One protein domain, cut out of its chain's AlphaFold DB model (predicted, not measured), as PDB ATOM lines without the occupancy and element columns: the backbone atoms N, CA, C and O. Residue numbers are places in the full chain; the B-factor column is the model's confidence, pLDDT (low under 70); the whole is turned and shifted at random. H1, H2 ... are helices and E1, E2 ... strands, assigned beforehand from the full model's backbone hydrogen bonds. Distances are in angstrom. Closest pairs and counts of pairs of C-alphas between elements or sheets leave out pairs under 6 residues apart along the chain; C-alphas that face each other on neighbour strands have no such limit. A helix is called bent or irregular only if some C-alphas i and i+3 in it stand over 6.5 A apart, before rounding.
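What this domain is: This is residues 735 to 843 of the 857 residues of an uncharacterized protein of Symbiodinium microadriaticum (UniProt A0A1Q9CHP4). A long hairpin of E1 and E2 makes the length of a narrow, strongly twisted sheet, and its far end, with the loop of residues 756 to 765, reaches well beyond the other strands. At the opposite end the sheet is widened by E3 beside E2 and by the short strands E4 and E5 beside the first residues of E1, with the single helix H1 near E2. The 109 printed residues hold five named strands and one named helix, in the order E1, E2, E3, H1, E4, E5; the class is mostly strand. The mixed sheet has the order E3, E2, E1, E4, E5. The whole is only just loose, close to compact, with a radius of gyration of the C-alphas of 15.8 A and spans of 53 by 26 by 23 A.

Where its parts are: E1, residues 742 to 755, begins at C-alpha 742 (56.269, 19.317, 18.859) and is 40.6 A long. E2, residues 766 to 776, measures 32.5 A, and E3, residues 779 to 788, 23.2 A; E3 bends by 56 degrees at residue 782. H1 is residues 805 to 815, with C-alpha 805 at (35.391, 27.394, 22.824). E4 is residues 821 to 825, and E5, residues 838 to 842, ends at C-alpha 842 (50.395, 30.872, 27.041).

How they stand to each other: E1, E2 and E3 form a meander, each strand the antiparallel neighbour of the one before, with hairpins E1 and E2, and E2 and E3. Between E1 and E2, N 749 and O 771 are 2.8 A apart; between E2 and E3, N 774 and O 784 are 2.9 A apart. E4 is parallel to E1 at 36 degrees, with N 824 and O 744 at 2.8 A. E5 is parallel to E4 at 27 degrees, with N 839 and O 821 at 2.8 A. E3 and E5 are the edge strands and are apart. E3, H1 and E4 form a split strand-helix-strand unit, its two strands running the same way with E2 and E1 between them; its crossover is right-handed. H1 is on the sheet at the sheet's level, with a height of 0.7 A, and is near E2. Its C-alpha 807 is 7.1 A from that of Leu 788 in E3, the closest pair of the two. H1 is only just irregular, with C-alphas 807 and 810 6.6 A apart, and 5 of 7 O i to N i+4 pairs are within hydrogen-bond range.

The domain as a whole: The C-alphas of Ala 739 and Tyr 759, the two farthest apart, are 53.7 A from each other. The printed part has no cut. The links E3 to H1, of 16 residues, and E4 to E5, of 12, are long. Mean pLDDT of the printed part is 84.2; residues 759, 762, 827 and 842 to 843 are under 70.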
ATOM      1  N   TYR A 735      50.136  17.437  12.667       88.38
ATOM      2  CA  TYR A 735      50.867  18.055  13.766       88.38
ATOM      3  C   TYR A 735      51.272  16.984  14.770       88.38
ATOM      4  O   TYR A 735      50.432  16.165  15.146       88.38
ATOM      5  N   GLY A 736      52.516  17.007  15.243       83.00
ATOM      6  CA  GLY A 736      52.967  16.045  16.247       83.00
ATOM      7  C   GLY A 736      52.926  14.593  15.758       83.00
ATOM      8  O   GLY A 736      53.093  14.310  14.575       83.00
ATOM      9  N   GLY A 737      52.714  13.658  16.686       73.00
ATOM     10  CA  GLY A 737      52.620  12.221  16.385       73.00
ATOM     11  C   GLY A 737      53.956  11.467  16.403       73.00
ATOM     12  O   GLY A 737      53.971  10.240  16.326       73.00
ATOM     13  N   SER A 738      55.074  12.172  16.589       71.12
ATOM     14  CA  SER A 738      56.388  11.570  16.829       71.12
ATOM     15  C   SER A 738      56.551  11.145  18.301       71.12
ATOM     16  O   SER A 738      55.680  11.369  19.148       71.12
ATOM     17  N   ALA A 739      57.676  10.506  18.641       75.06
ATOM     18  CA  ALA A 739      58.025  10.214  20.036       75.06
ATOM     19  C   ALA A 739      58.314  11.485  20.866       75.06
ATOM     20  O   ALA A 739      58.320  11.425  22.098       75.06
ATOM     21  N   ARG A 740      58.570  12.617  20.198       85.50
ATOM     22  CA  ARG A 740      58.970  13.894  20.795       85.50
ATOM     23  C   ARG A 740      57.785  14.858  20.862       85.50
ATOM     24  O   ARG A 740      56.776  14.668  20.192       85.50
ATOM     25  N   TRP A 741      57.909  15.859  21.729       89.50
ATOM     26  CA  TRP A 741      56.940  16.947  21.807       89.50
ATOM     27  C   TRP A 741      57.210  17.956  20.692       89.50
ATOM     28  O   TRP A 741      58.357  18.362  20.529       89.50
ATOM     29  N   GLU A 742      56.168  18.359  19.967       90.12
ATOM     30  CA  GLU A 742      56.269  19.317  18.859       90.12
ATOM     31  C   GLU A 742      55.599  20.650  19.206       90.12
ATOM     32  O   GLU A 742      54.508  20.680  19.781       90.12
ATOM     33  N   ASP A 743      56.236  21.758  18.834       91.81
ATOM     34  CA  ASP A 743      55.718  23.107  19.056       91.81
ATOM     35  C   ASP A 743      54.732  23.512  17.950       91.81
ATOM     36  O   ASP A 743      55.090  23.602  16.774       91.81
ATOM     37  N   VAL A 744      53.490  23.813  18.326       90.62
ATOM     38  CA  VAL A 744      52.421  24.240  17.409       90.62
ATOM     39  C   VAL A 744      51.871  25.580  17.866       90.62
ATOM     40  O   VAL A 744      51.629  25.781  19.049       90.62
ATOM     41  N   GLU A 745      51.670  26.504  16.938       91.69
ATOM     42  CA  GLU A 745      51.095  27.823  17.173       91.69
ATOM     43  C   GLU A 745      49.686  27.888  16.582       91.69
ATOM     44  O   GLU A 745      49.455  27.392  15.476       91.69
ATOM     45  N   ALA A 746      48.751  28.487  17.319       90.88
ATOM     46  CA  ALA A 746      47.412  28.778  16.822       90.88
ATOM     47  C   ALA A 746      46.984  30.201  17.200       90.88
ATOM     48  O   ALA A 746      47.199  30.624  18.339       90.88
ATOM     49  N   ASP A 747      46.395  30.921  16.244       89.44
ATOM     50  CA  ASP A 747      45.928  32.302  16.420       89.44
ATOM     51  C   ASP A 747      44.792  32.644  15.438       89.44
ATOM     52  O   ASP A 747      44.639  32.002  14.394       89.44
ATOM     53  N   GLU A 748      44.008  33.671  15.758       87.81
ATOM     54  CA  GLU A 748      42.944  34.200  14.902       87.81
ATOM     55  C   GLU A 748      43.371  35.469  14.145       87.81
ATOM     56  O   GLU A 748      44.049  36.349  14.674       87.81
ATOM     57  N   VAL A 749      42.927  35.602  12.893       84.12
ATOM     58  CA  VAL A 749      43.129  36.798  12.068       84.12
ATOM     59  C   VAL A 749      41.805  37.295  11.496       84.12
ATOM     60  O   VAL A 749      41.021  36.531  10.934       84.12
ATOM     61  N   ASP A 750      41.569  38.600  11.618       83.62
ATOM     62  CA  ASP A 750      40.420  39.285  11.027       83.62
ATOM     63  C   ASP A 750      40.837  39.880   9.670       83.62
ATOM     64  O   ASP A 750      41.683  40.776   9.616       83.62
ATOM     65  N   LEU A 751      40.259  39.389   8.571       77.06
ATOM     66  CA  LEU A 751      40.601  39.804   7.202       77.06
ATOM     67  C   LEU A 751      39.653  40.871   6.639       77.06
ATOM     68  O   LEU A 751      40.039  41.629   5.751       77.06
ATOM     69  N   GLY A 752      38.438  40.985   7.182       77.00
ATOM     70  CA  GLY A 752      37.438  41.909   6.656       77.00
ATOM     71  C   GLY A 752      36.218  42.100   7.551       77.00
ATOM     72  O   GLY A 752      36.000  41.377   8.524       77.00
ATOM     73  N   LYS A 753      35.400  43.103   7.208       82.25
ATOM     74  CA  LYS A 753      34.083  43.335   7.814       82.25
ATOM     75  C   LYS A 753      33.062  43.749   6.753       82.25
ATOM     76  O   LYS A 753      33.355  44.607   5.923       82.25
ATOM     77  N   GLY A 754      31.865  43.182   6.823       79.75
ATOM     78  CA  GLY A 754      30.712  43.511   5.985       79.75
ATOM     79  C   GLY A 754      29.526  43.970   6.830       79.75
ATOM     80  O   GLY A 754      29.418  43.611   8.006       79.75
ATOM     81  N   LEU A 755      28.645  44.787   6.251       80.38
ATOM     82  CA  LEU A 755      27.361  45.117   6.867       80.38
ATOM     83  C   LEU A 755      26.302  44.135   6.368       80.38
ATOM     84  O   LEU A 755      26.207  43.911   5.171       80.38
ATOM     85  N   VAL A 756      25.513  43.591   7.287       80.31
ATOM     86  CA  VAL A 756      24.410  42.661   7.007       80.31
ATOM     87  C   VAL A 756      23.150  43.146   7.697       80.31
ATOM     88  O   VAL A 756      23.196  43.628   8.833       80.31
ATOM     89  N   GLU A 757      22.014  43.020   7.023       72.44
ATOM     90  CA  GLU A 757      20.720  43.373   7.597       72.44
ATOM     91  C   GLU A 757      20.324  42.354   8.670       72.44
ATOM     92  O   GLU A 757      20.192  41.163   8.407       72.44
ATOM     93  N   ASN A 758      20.143  42.823   9.906       72.12
ATOM     94  CA  ASN A 758      19.707  41.995  11.028       72.12
ATOM     95  C   ASN A 758      18.418  42.572  11.617       72.12
ATOM     96  O   ASN A 758      18.460  43.498  12.432       72.12
ATOM     97  N   TYR A 759      17.282  42.027  11.182       65.81
ATOM     98  CA  TYR A 759      15.943  42.511  11.524       65.81
ATOM     99  C   TYR A 759      15.609  42.343  13.018       65.81
ATOM    100  O   TYR A 759      14.986  43.226  13.606       65.81
ATOM    101  N   ASP A 760      16.115  41.289  13.665       70.31
ATOM    102  CA  ASP A 760      15.863  41.012  15.087       70.31
ATOM    103  C   ASP A 760      16.698  41.894  16.021       70.31
ATOM    104  O   ASP A 760      16.292  42.244  17.133       70.31
ATOM    105  N   LYS A 761      17.918  42.239  15.596       70.69
ATOM    106  CA  LYS A 761      18.858  43.060  16.369       70.69
ATOM    107  C   LYS A 761      19.503  44.104  15.457       70.69
ATOM    108  O   LYS A 761      20.697  43.999  15.178       70.69
ATOM    109  N   PRO A 762      18.793  45.194  15.106       69.50
ATOM    110  CA  PRO A 762      19.262  46.196  14.137       69.50
ATOM    111  C   PRO A 762      20.560  46.909  14.548       69.50
ATOM    112  O   PRO A 762      21.242  47.521  13.733       69.50
ATOM    113  N   LYS A 763      20.942  46.820  15.830       71.12
ATOM    114  CA  LYS A 763      22.209  47.353  16.350       71.12
ATOM    115  C   LYS A 763      23.415  46.427  16.107       71.12
ATOM    116  O   LYS A 763      24.536  46.882  16.314       71.12
ATOM    117  N   LEU A 764      23.211  45.159  15.735       78.75
ATOM    118  CA  LEU A 764      24.243  44.144  15.475       78.75
ATOM    119  C   LEU A 764      24.200  43.726  14.000       78.75
ATOM    120  O   LEU A 764      23.661  42.678  13.653       78.75
ATOM    121  N   ASN A 765      24.752  44.577  13.145       82.31
ATOM    122  CA  ASN A 765      24.661  44.482  11.689       82.31
ATOM    123  C   ASN A 765      26.040  44.373  11.020       82.31
ATOM    124  O   ASN A 765      26.185  44.714   9.855       82.31
ATOM    125  N   THR A 766      27.087  43.986  11.755       85.44
ATOM    126  CA  THR A 766      28.446  43.821  11.212       85.44
ATOM    127  C   THR A 766      28.873  42.360  11.283       85.44
ATOM    128  O   THR A 766      28.997  41.827  12.387       85.44
ATOM    129  N   LYS A 767      29.111  41.744  10.121       87.81
ATOM    130  CA  LYS A 767      29.683  40.401   9.947       87.81
ATOM    131  C   LYS A 767      31.186  40.527   9.737       87.81
ATOM    132  O   LYS A 767      31.633  41.400   8.996       87.81
ATOM    133  N   TRP A 768      31.959  39.687  10.411       85.69
ATOM    134  CA  TRP A 768      33.415  39.682  10.303       85.69
ATOM    135  C   TRP A 768      33.873  38.489   9.482       85.69
ATOM    136  O   TRP A 768      33.329  37.395   9.618       85.69
ATOM    137  N   GLU A 769      34.889  38.708   8.659       86.81
ATOM    138  CA  GLU A 769      35.639  37.634   8.031       86.81
ATOM    139  C   GLU A 769      36.841  37.316   8.919       86.81
ATOM    140  O   GLU A 769      37.824  38.057   8.933       86.81
ATOM    141  N   GLN A 770      36.728  36.241   9.696       86.69
ATOM    142  CA  GLN A 770      37.743  35.812  10.652       86.69
ATOM    143  C   GLN A 770      38.217  34.393  10.316       86.69
ATOM    144  O   GLN A 770      37.409  33.527   9.981       86.69
ATOM    145  N   TRP A 771      39.521  34.154  10.423       89.75
ATOM    146  CA  TRP A 771      40.166  32.875  10.127       89.75
ATOM    147  C   TRP A 771      41.063  32.439  11.288       89.75
ATOM    148  O   TRP A 771      41.732  33.262  11.902       89.75
ATOM    149  N   LEU A 772      41.087  31.142  11.581       90.38
ATOM    150  CA  LEU A 772      41.984  30.501  12.539       90.38
ATOM    151  C   LEU A 772      43.163  29.882  11.788       90.38
ATOM    152  O   LEU A 772      42.961  29.030  10.922       90.38
ATOM    153  N   GLY A 773      44.378  30.283  12.141       91.38
ATOM    154  CA  GLY A 773      45.611  29.660  11.679       91.38
ATOM    155  C   GLY A 773      46.117  28.626  12.680       91.38
ATOM    156  O   GLY A 773      46.132  28.894  13.878       91.38
ATOM    157  N   VAL A 774      46.564  27.464  12.201       91.44
ATOM    158  CA  VAL A 774      47.308  26.469  12.997       91.44
ATOM    159  C   VAL A 774      48.564  26.067  12.233       91.44
ATOM    160  O   VAL A 774      48.477  25.692  11.067       91.44
ATOM    161  N   VAL A 775      49.738  26.149  12.858       92.00
ATOM    162  CA  VAL A 775      51.020  25.848  12.199       92.00
ATOM    163  C   VAL A 775      52.011  25.231  13.179       92.00
ATOM    164  O   VAL A 775      52.091  25.638  14.334       92.00
ATOM    165  N   GLN A 776      52.806  24.265  12.732       90.69
ATOM    166  CA  GLN A 776      53.961  23.783  13.482       90.69
ATOM    167  C   GLN A 776      55.119  24.774  13.338       90.69
ATOM    168  O   GLN A 776      55.481  25.192  12.233       90.69
ATOM    169  N   ARG A 777      55.718  25.167  14.462       83.88
ATOM    170  CA  ARG A 777      56.822  26.130  14.463       83.88
ATOM    171  C   ARG A 777      58.012  25.585  13.677       83.88
ATOM    172  O   ARG A 777      58.376  24.422  13.801       83.88
ATOM    173  N   GLY A 778      58.602  26.440  12.842       80.94
ATOM    174  CA  GLY A 778      59.701  26.056  11.952       80.94
ATOM    175  C   GLY A 778      59.278  25.287  10.694       80.94
ATOM    176  O   GLY A 778      60.133  25.022   9.858       80.94
ATOM    177  N   SER A 779      57.985  24.990  10.511       84.56
ATOM    178  CA  SER A 779      57.457  24.333   9.307       84.56
ATOM    179  C   SER A 779      56.284  25.127   8.712       84.56
ATOM    180  O   SER A 779      55.121  24.771   8.918       84.56
ATOM    181  N   PRO A 780      56.543  26.219   7.963       80.81
ATOM    182  CA  PRO A 780      55.486  27.052   7.378       80.81
ATOM    183  C   PRO A 780      54.527  26.282   6.460       80.81
ATOM    184  O   PRO A 780      53.345  26.602   6.403       80.81
ATOM    185  N   GLY A 781      55.010  25.222   5.798       81.81
ATOM    186  CA  GLY A 781      54.188  24.337   4.962       81.81
ATOM    187  C   GLY A 781      53.141  23.517   5.732       81.81
ATOM    188  O   GLY A 781      52.304  22.875   5.111       81.81
ATOM    189  N   SER A 782      53.161  23.545   7.070       87.94
ATOM    190  CA  SER A 782      52.140  22.927   7.930       87.94
ATOM    191  C   SER A 782      50.977  23.869   8.281       87.94
ATOM    192  O   SER A 782      50.134  23.526   9.116       87.94
ATOM    193  N   LEU A 783      50.924  25.066   7.687       88.88
ATOM    194  CA  LEU A 783      49.869  26.033   7.963       88.88
ATOM    195  C   LEU A 783      48.507  25.519   7.484       88.88
ATOM    196  O   LEU A 783      48.319  25.201   6.313       88.88
ATOM    197  N   ARG A 784      47.541  25.521   8.400       88.12
ATOM    198  CA  ARG A 784      46.126  25.283   8.131       88.12
ATOM    199  C   ARG A 784      45.326  26.542   8.435       88.12
ATOM    200  O   ARG A 784      45.515  27.132   9.496       88.12
ATOM    201  N   LEU A 785      44.430  26.923   7.525       86.88
ATOM    202  CA  LEU A 785      43.525  28.063   7.681       86.88
ATOM    203  C   LEU A 785      42.082  27.571   7.761       86.88
ATOM    204  O   LEU A 785      41.603  26.881   6.868       86.88
ATOM    205  N   ILE A 786      41.385  27.931   8.834       86.06
ATOM    206  CA  ILE A 786      40.019  27.485   9.106       86.06
ATOM    207  C   ILE A 786      39.132  28.714   9.240       86.06
ATOM    208  O   ILE A 786      39.336  29.538  10.132       86.06
ATOM    209  N   ARG A 787      38.139  28.847   8.362       85.31
ATOM    210  CA  ARG A 787      37.192  29.963   8.412       85.31
ATOM    211  C   ARG A 787      36.334  29.864   9.674       85.31
ATOM    212  O   ARG A 787      35.783  28.805   9.968       85.31
ATOM    213  N   LEU A 788      36.218  30.964  10.412       86.50
ATOM    214  CA  LEU A 788      35.390  31.062  11.613       86.50
ATOM    215  C   LEU A 788      34.075  31.788  11.312       86.50
ATOM    216  O   LEU A 788      34.004  32.619  10.408       86.50
ATOM    217  N   ASP A 789      33.053  31.510  12.126       85.06
ATOM    218  CA  ASP A 789      31.762  32.207  12.098       85.06
ATOM    219  C   ASP A 789      31.535  33.003  13.400       85.06
ATOM    220  O   ASP A 789      30.885  32.538  14.357       85.06
ATOM    221  N   PRO A 790      32.156  34.192  13.514       86.19
ATOM    222  CA  PRO A 790      32.023  35.017  14.698       86.19
ATOM    223  C   PRO A 790      30.639  35.681  14.799       86.19
ATOM    224  O   PRO A 790      29.936  35.884  13.813       86.19
ATOM    225  N   PRO A 791      30.235  36.112  16.005       83.81
ATOM    226  CA  PRO A 791      28.958  36.788  16.211       83.81
ATOM    227  C   PRO A 791      28.913  38.147  15.523       83.81
ATOM    228  O   PRO A 791      29.897  38.888  15.526       83.81
ATOM    229  N   LEU A 792      27.716  38.537  15.090       87.81
ATOM    230  CA  LEU A 792      27.470  39.892  14.613       87.81
ATOM    231  C   LEU A 792      27.759  40.930  15.703       87.81
ATOM    232  O   LEU A 792      27.345  40.789  16.860       87.81
ATOM    233  N   THR A 793      28.436  42.010  15.318       88.38
ATOM    234  CA  THR A 793      28.794  43.108  16.222       88.38
ATOM    235  C   THR A 793      28.155  44.432  15.812       88.38
ATOM    236  O   THR A 793      27.532  44.552  14.760       88.38
ATOM    237  N   LYS A 794      28.327  45.461  16.651       86.38
ATOM    238  CA  LYS A 794      27.982  46.845  16.298       86.38
ATOM    239  C   LYS A 794      28.988  47.389  15.261       86.38
ATOM    240  O   LYS A 794      30.154  46.995  15.324       86.38
ATOM    241  N   PRO A 795      28.624  48.383  14.426       77.62
ATOM    242  CA  PRO A 795      29.515  48.964  13.403       77.62
ATOM    243  C   PRO A 795      30.847  49.520  13.914       77.62
ATOM    244  O   PRO A 795      31.842  49.553  13.191       77.62
ATOM    245  N   ARG A 796      30.858  49.995  15.167       80.00
ATOM    246  CA  ARG A 796      32.031  50.600  15.824       80.00
ATOM    247  C   ARG A 796      32.809  49.623  16.708       80.00
ATOM    248  O   ARG A 796      33.671  50.060  17.465       80.00
ATOM    249  N   SER A 797      32.489  48.331  16.668       78.56
ATOM    250  CA  SER A 797      33.249  47.336  17.421       78.56
ATOM    251  C   SER A 797      34.670  47.203  16.856       78.56
ATOM    252  O   SER A 797      34.840  47.237  15.638       78.56
ATOM    253  N   PRO A 798      35.691  47.048  17.718       75.69
ATOM    254  CA  PRO A 798      37.085  46.937  17.289       75.69
ATOM    255  C   PRO A 798      37.428  45.590  16.623       75.69
ATOM    256  O   PRO A 798      38.497  45.490  16.038       75.69
ATOM    257  N   GLY A 799      36.549  44.587  16.724       82.12
ATOM    258  CA  GLY A 799      36.707  43.238  16.176       82.12
ATOM    259  C   GLY A 799      35.543  42.325  16.604       82.12
ATOM    260  O   GLY A 799      34.719  42.751  17.430       82.12
ATOM    261  N   PRO A 800      35.475  41.082  16.096       84.06
ATOM    262  CA  PRO A 800      34.467  40.082  16.476       84.06
ATOM    263  C   PRO A 800      34.617  39.572  17.921       84.06
ATOM    264  O   PRO A 800      33.690  38.982  18.485       84.06
ATOM    265  N   GLY A 801      35.766  39.845  18.545       81.12
ATOM    266  CA  GLY A 801      36.148  39.316  19.849       81.12
ATOM    267  C   GLY A 801      36.984  38.037  19.728       81.12
ATOM    268  O   GLY A 801      37.216  37.562  18.620       81.12
ATOM    269  N   PRO A 802      37.458  37.499  20.863       83.88
ATOM    270  CA  PRO A 802      38.323  36.323  20.874       83.88
ATOM    271  C   PRO A 802      37.572  35.068  20.421       83.88
ATOM    272  O   PRO A 802      36.359  34.952  20.661       83.88
ATOM    273  N   ILE A 803      38.304  34.099  19.862       87.44
ATOM    274  CA  ILE A 803      37.739  32.811  19.444       87.44
ATOM    275  C   ILE A 803      36.949  32.146  20.583       87.44
ATOM    276  O   ILE A 803      37.307  32.193  21.769       87.44
ATOM    277  N   ARG A 804      35.822  31.510  20.242       87.31
ATOM    278  CA  ARG A 804      34.972  30.830  21.224       87.31
ATOM    279  C   ARG A 804      35.358  29.366  21.342       87.31
ATOM    280  O   ARG A 804      35.733  28.696  20.388       87.31
ATOM    281  N   LYS A 805      35.136  28.812  22.535       87.88
ATOM    282  CA  LYS A 805      35.391  27.394  22.824       87.88
ATOM    283  C   LYS A 805      34.616  26.438  21.905       87.88
ATOM    284  O   LYS A 805      35.103  25.343  21.660       87.88
ATOM    285  N   ARG A 806      33.429  26.831  21.422       86.56
ATOM    286  CA  ARG A 806      32.628  26.024  20.482       86.56
ATOM    287  C   ARG A 806      33.306  25.871  19.112       86.56
ATOM    288  O   ARG A 806      33.180  24.809  18.527       86.56
ATOM    289  N   ASP A 807      34.050  26.891  18.683       87.94
ATOM    290  CA  ASP A 807      34.719  26.941  17.381       87.94
ATOM    291  C   ASP A 807      36.118  26.299  17.485       87.94
ATOM    292  O   ASP A 807      36.517  25.511  16.637       87.94
ATOM    293  N   TRP A 808      36.823  26.519  18.605       91.94
ATOM    294  CA  TRP A 808      38.138  25.914  18.871       91.94
ATOM    295  C   TRP A 808      38.094  24.405  19.166       91.94
ATOM    296  O   TRP A 808      38.937  23.644  18.697       91.94
ATOM    297  N   LYS A 809      37.123  23.942  19.967       91.19
ATOM    298  CA  LYS A 809      37.041  22.541  20.420       91.19
ATOM    299  C   LYS A 809      37.089  21.498  19.288       91.19
ATOM    300  O   LYS A 809      37.839  20.541  19.467       91.19
ATOM    301  N   PRO A 810      36.317  21.604  18.187       91.75
ATOM    302  CA  PRO A 810      36.365  20.604  17.118       91.75
ATOM    303  C   PRO A 810      37.745  20.543  16.456       91.75
ATOM    304  O   PRO A 810      38.302  19.457  16.322       91.75
ATOM    305  N   VAL A 811      38.341  21.702  16.163       90.81
ATOM    306  CA  VAL A 811      39.676  21.814  15.554       90.81
ATOM    307  C   VAL A 811      40.738  21.175  16.446       90.81
ATOM    308  O   VAL A 811      41.511  20.324  16.008       90.81
ATOM    309  N   ALA A 812      40.747  21.536  17.726       90.81
ATOM    310  CA  ALA A 812      41.767  21.077  18.658       90.81
ATOM    311  C   ALA A 812      41.691  19.564  18.915       90.81
ATOM    312  O   ALA A 812      42.718  18.894  19.010       90.81
ATOM    313  N   LYS A 813      40.474  19.009  18.976       91.56
ATOM    314  CA  LYS A 813      40.261  17.561  19.108       91.56
ATOM    315  C   LYS A 813      40.691  16.792  17.866       91.56
ATOM    316  O   LYS A 813      41.311  15.746  17.982       91.56
ATOM    317  N   GLN A 814      40.383  17.312  16.684       90.31
ATOM    318  CA  GLN A 814      40.704  16.638  15.430       90.31
ATOM    319  C   GLN A 814      42.212  16.617  15.152       90.31
ATOM    320  O   GLN A 814      42.765  15.598  14.728       90.31
ATOM    321  N   TYR A 815      42.879  17.749  15.377       90.31
ATOM    322  CA  TYR A 815      44.234  17.953  14.877       90.31
ATOM    323  C   TYR A 815      45.323  17.890  15.946       90.31
ATOM    324  O   TYR A 815      46.474  17.674  15.573       90.31
ATOM    325  N   LEU A 816      44.999  18.060  17.235       91.88
ATOM    326  CA  LEU A 816      46.011  18.201  18.292       91.88
ATOM    327  C   LEU A 816      45.926  17.151  19.411       91.88
ATOM    328  O   LEU A 816      46.955  16.784  19.979       91.88
ATOM    329  N   GLU A 817      44.726  16.674  19.749       91.31
ATOM    330  CA  GLU A 817      44.518  15.708  20.838       91.31
ATOM    331  C   GLU A 817      45.280  14.396  20.586       91.31
ATOM    332  O   GLU A 817      45.217  13.820  19.500       91.31
ATOM    333  N   GLY A 818      46.026  13.937  21.595       88.50
ATOM    334  CA  GLY A 818      46.792  12.689  21.548       88.50
ATOM    335  C   GLY A 818      48.101  12.754  20.751       88.50
ATOM    336  O   GLY A 818      48.663  11.708  20.436       88.50
ATOM    337  N   ARG A 819      48.592  13.951  20.386       89.19
ATOM    338  CA  ARG A 819      49.732  14.097  19.456       89.19
ATOM    339  C   ARG A 819      51.031  14.639  20.061       89.19
ATOM    340  O   ARG A 819      51.949  14.943  19.304       89.19
ATOM    341  N   ARG A 820      51.138  14.728  21.395       89.56
ATOM    342  CA  ARG A 820      52.304  15.285  22.123       89.56
ATOM    343  C   ARG A 820      52.684  16.682  21.622       89.56
ATOM    344  O   ARG A 820      53.765  16.902  21.089       89.56
ATOM    345  N   ILE A 821      51.781  17.641  21.799       91.81
ATOM    346  CA  ILE A 821      51.942  19.003  21.274       91.81
ATOM    347  C   ILE A 821      52.166  20.015  22.396       91.81
ATOM    348  O   ILE A 821      51.445  20.012  23.392       91.81
ATOM    349  N   VAL A 822      53.127  20.919  22.216       90.69
ATOM    350  CA  VAL A 822      53.238  22.163  22.983       90.69
ATOM    351  C   VAL A 822      52.526  23.256  22.195       90.69
ATOM    352  O   VAL A 822      53.020  23.742  21.183       90.69
ATOM    353  N   LEU A 823      51.322  23.605  22.640       90.31
ATOM    354  CA  LEU A 823      50.454  24.563  21.973       90.31
ATOM    355  C   LEU A 823      50.748  25.985  22.467       90.31
ATOM    356  O   LEU A 823      50.496  26.305  23.632       90.31
ATOM    357  N   HIS A 824      51.237  26.833  21.567       89.31
ATOM    358  CA  HIS A 824      51.469  28.259  21.760       89.31
ATOM    359  C   HIS A 824      50.272  29.043  21.246       89.31
ATOM    360  O   HIS A 824      50.013  29.089  20.047       89.31
ATOM    361  N   THR A 825      49.542  29.664  22.160       86.31
ATOM    362  CA  THR A 825      48.386  30.501  21.830       86.31
ATOM    363  C   THR A 825      48.445  31.793  22.622       86.31
ATOM    364  O   THR A 825      49.180  31.918  23.616       86.31
ATOM    365  N   ASP A 826      47.620  32.750  22.220       75.75
ATOM    366  CA  ASP A 826      47.354  33.932  23.017       75.75
ATOM    367  C   ASP A 826      46.627  33.576  24.342       75.75
ATOM    368  O   ASP A 826      46.377  32.417  24.699       75.75
ATOM    369  N   GLY A 827      46.303  34.602  25.130       68.62
ATOM    370  CA  GLY A 827      45.652  34.433  26.427       68.62
ATOM    371  C   GLY A 827      44.156  34.089  26.377       68.62
ATOM    372  O   GLY A 827      43.527  34.090  27.450       68.62
ATOM    373  N   ALA A 828      43.559  33.848  25.201       77.75
ATOM    374  CA  ALA A 828      42.125  33.635  25.073       77.75
ATOM    375  C   ALA A 828      41.656  32.411  25.873       77.75
ATOM    376  O   ALA A 828      42.304  31.367  25.985       77.75
ATOM    377  N   ARG A 829      40.474  32.533  26.491       81.00
ATOM    378  CA  ARG A 829      39.930  31.476  27.365       81.00
ATOM    379  C   ARG A 829      39.617  30.187  26.605       81.00
ATOM    380  O   ARG A 829      39.617  29.129  27.228       81.00
ATOM    381  N   ALA A 830      39.319  30.275  25.310       84.25
ATOM    382  CA  ALA A 830      38.986  29.123  24.484       84.25
ATOM    383  C   ALA A 830      40.172  28.164  24.329       84.25
ATOM    384  O   ALA A 830      39.979  26.962  24.512       84.25
ATOM    385  N   TYR A 831      41.386  28.688  24.130       86.56
ATOM    386  CA  TYR A 831      42.601  27.886  23.988       86.56
ATOM    387  C   TYR A 831      42.985  27.109  25.249       86.56
ATOM    388  O   TYR A 831      43.687  26.114  25.157       86.56
ATOM    389  N   LYS A 832      42.448  27.463  26.427       83.19
ATOM    390  CA  LYS A 832      42.666  26.737  27.698       83.19
ATOM    391  C   LYS A 832      41.908  25.408  27.803       83.19
ATOM    392  O   LYS A 832      41.757  24.860  28.898       83.19
ATOM    393  N   LEU A 833      41.336  24.929  26.701       87.06
ATOM    394  CA  LEU A 833      40.679  23.634  26.632       87.06
ATOM    395  C   LEU A 833      41.695  22.523  26.919       87.06
ATOM    396  O   LEU A 833      42.592  22.313  26.120       87.06
ATOM    397  N   LYS A 834      41.511  21.787  28.021       86.25
ATOM    398  CA  LYS A 834      42.326  20.606  28.326       86.25
ATOM    399  C   LYS A 834      42.109  19.526  27.262       86.25
ATOM    400  O   LYS A 834      40.962  19.132  27.037       86.25
ATOM    401  N   LEU A 835      43.199  19.060  26.665       88.94
ATOM    402  CA  LEU A 835      43.246  17.983  25.677       88.94
ATOM    403  C   LEU A 835      44.314  16.976  26.102       88.94
ATOM    404  O   LEU A 835      45.303  17.358  26.733       88.94
ATOM    405  N   ASP A 836      44.105  15.704  25.775       88.69
ATOM    406  CA  ASP A 836      45.098  14.676  26.076       88.69
ATOM    407  C   ASP A 836      46.384  14.901  25.270       88.69
ATOM    408  O   ASP A 836      46.337  15.268  24.097       88.69
ATOM    409  N   GLN A 837      47.533  14.712  25.919       88.44
ATOM    410  CA  GLN A 837      48.871  14.931  25.355       88.44
ATOM    411  C   GLN A 837      49.083  16.302  24.672       88.44
ATOM    412  O   GLN A 837      49.876  16.413  23.737       88.44
ATOM    413  N   VAL A 838      48.428  17.360  25.160       89.56
ATOM    414  CA  VAL A 838      48.673  18.750  24.736       89.56
ATOM    415  C   VAL A 838      49.056  19.604  25.945       89.56
ATOM    416  O   VAL A 838      48.314  19.697  26.923       89.56
ATOM    417  N   GLN A 839      50.223  20.246  25.891       87.25
ATOM    418  CA  GLN A 839      50.688  21.203  26.892       87.25
ATOM    419  C   GLN A 839      50.456  22.626  26.398       87.25
ATOM    420  O   GLN A 839      50.903  22.994  25.320       87.25
ATOM    421  N   HIS A 840      49.785  23.451  27.199       83.69
ATOM    422  CA  HIS A 840      49.515  24.840  26.833       83.69
ATOM    423  C   HIS A 840      50.648  25.759  27.289       83.69
ATOM    424  O   HIS A 840      50.892  25.913  28.490       83.69
ATOM    425  N   CYS A 841      51.278  26.426  26.332       78.31
ATOM    426  CA  CYS A 841      52.193  27.531  26.549       78.31
ATOM    427  C   CYS A 841      51.454  28.839  26.231       78.31
ATOM    428  O   CYS A 841      51.232  29.185  25.075       78.31
ATOM    429  N   ASN A 842      51.034  29.575  27.264       65.81
ATOM    430  CA  ASN A 842      50.395  30.872  27.041       65.81
ATOM    431  C   ASN A 842      51.470  31.917  26.732       65.81
ATOM    432  O   ASN A 842      52.313  32.202  27.591       65.81
ATOM    433  N   VAL A 843      51.397  32.548  25.563       56.75
ATOM    434  CA  VAL A 843      52.247  33.696  25.242       56.75
ATOM    435  C   VAL A 843      51.747  34.903  26.045       56.75
ATOM    436  O   VAL A 843      50.652  35.429  25.845       56.75
TER     437      VAL A 843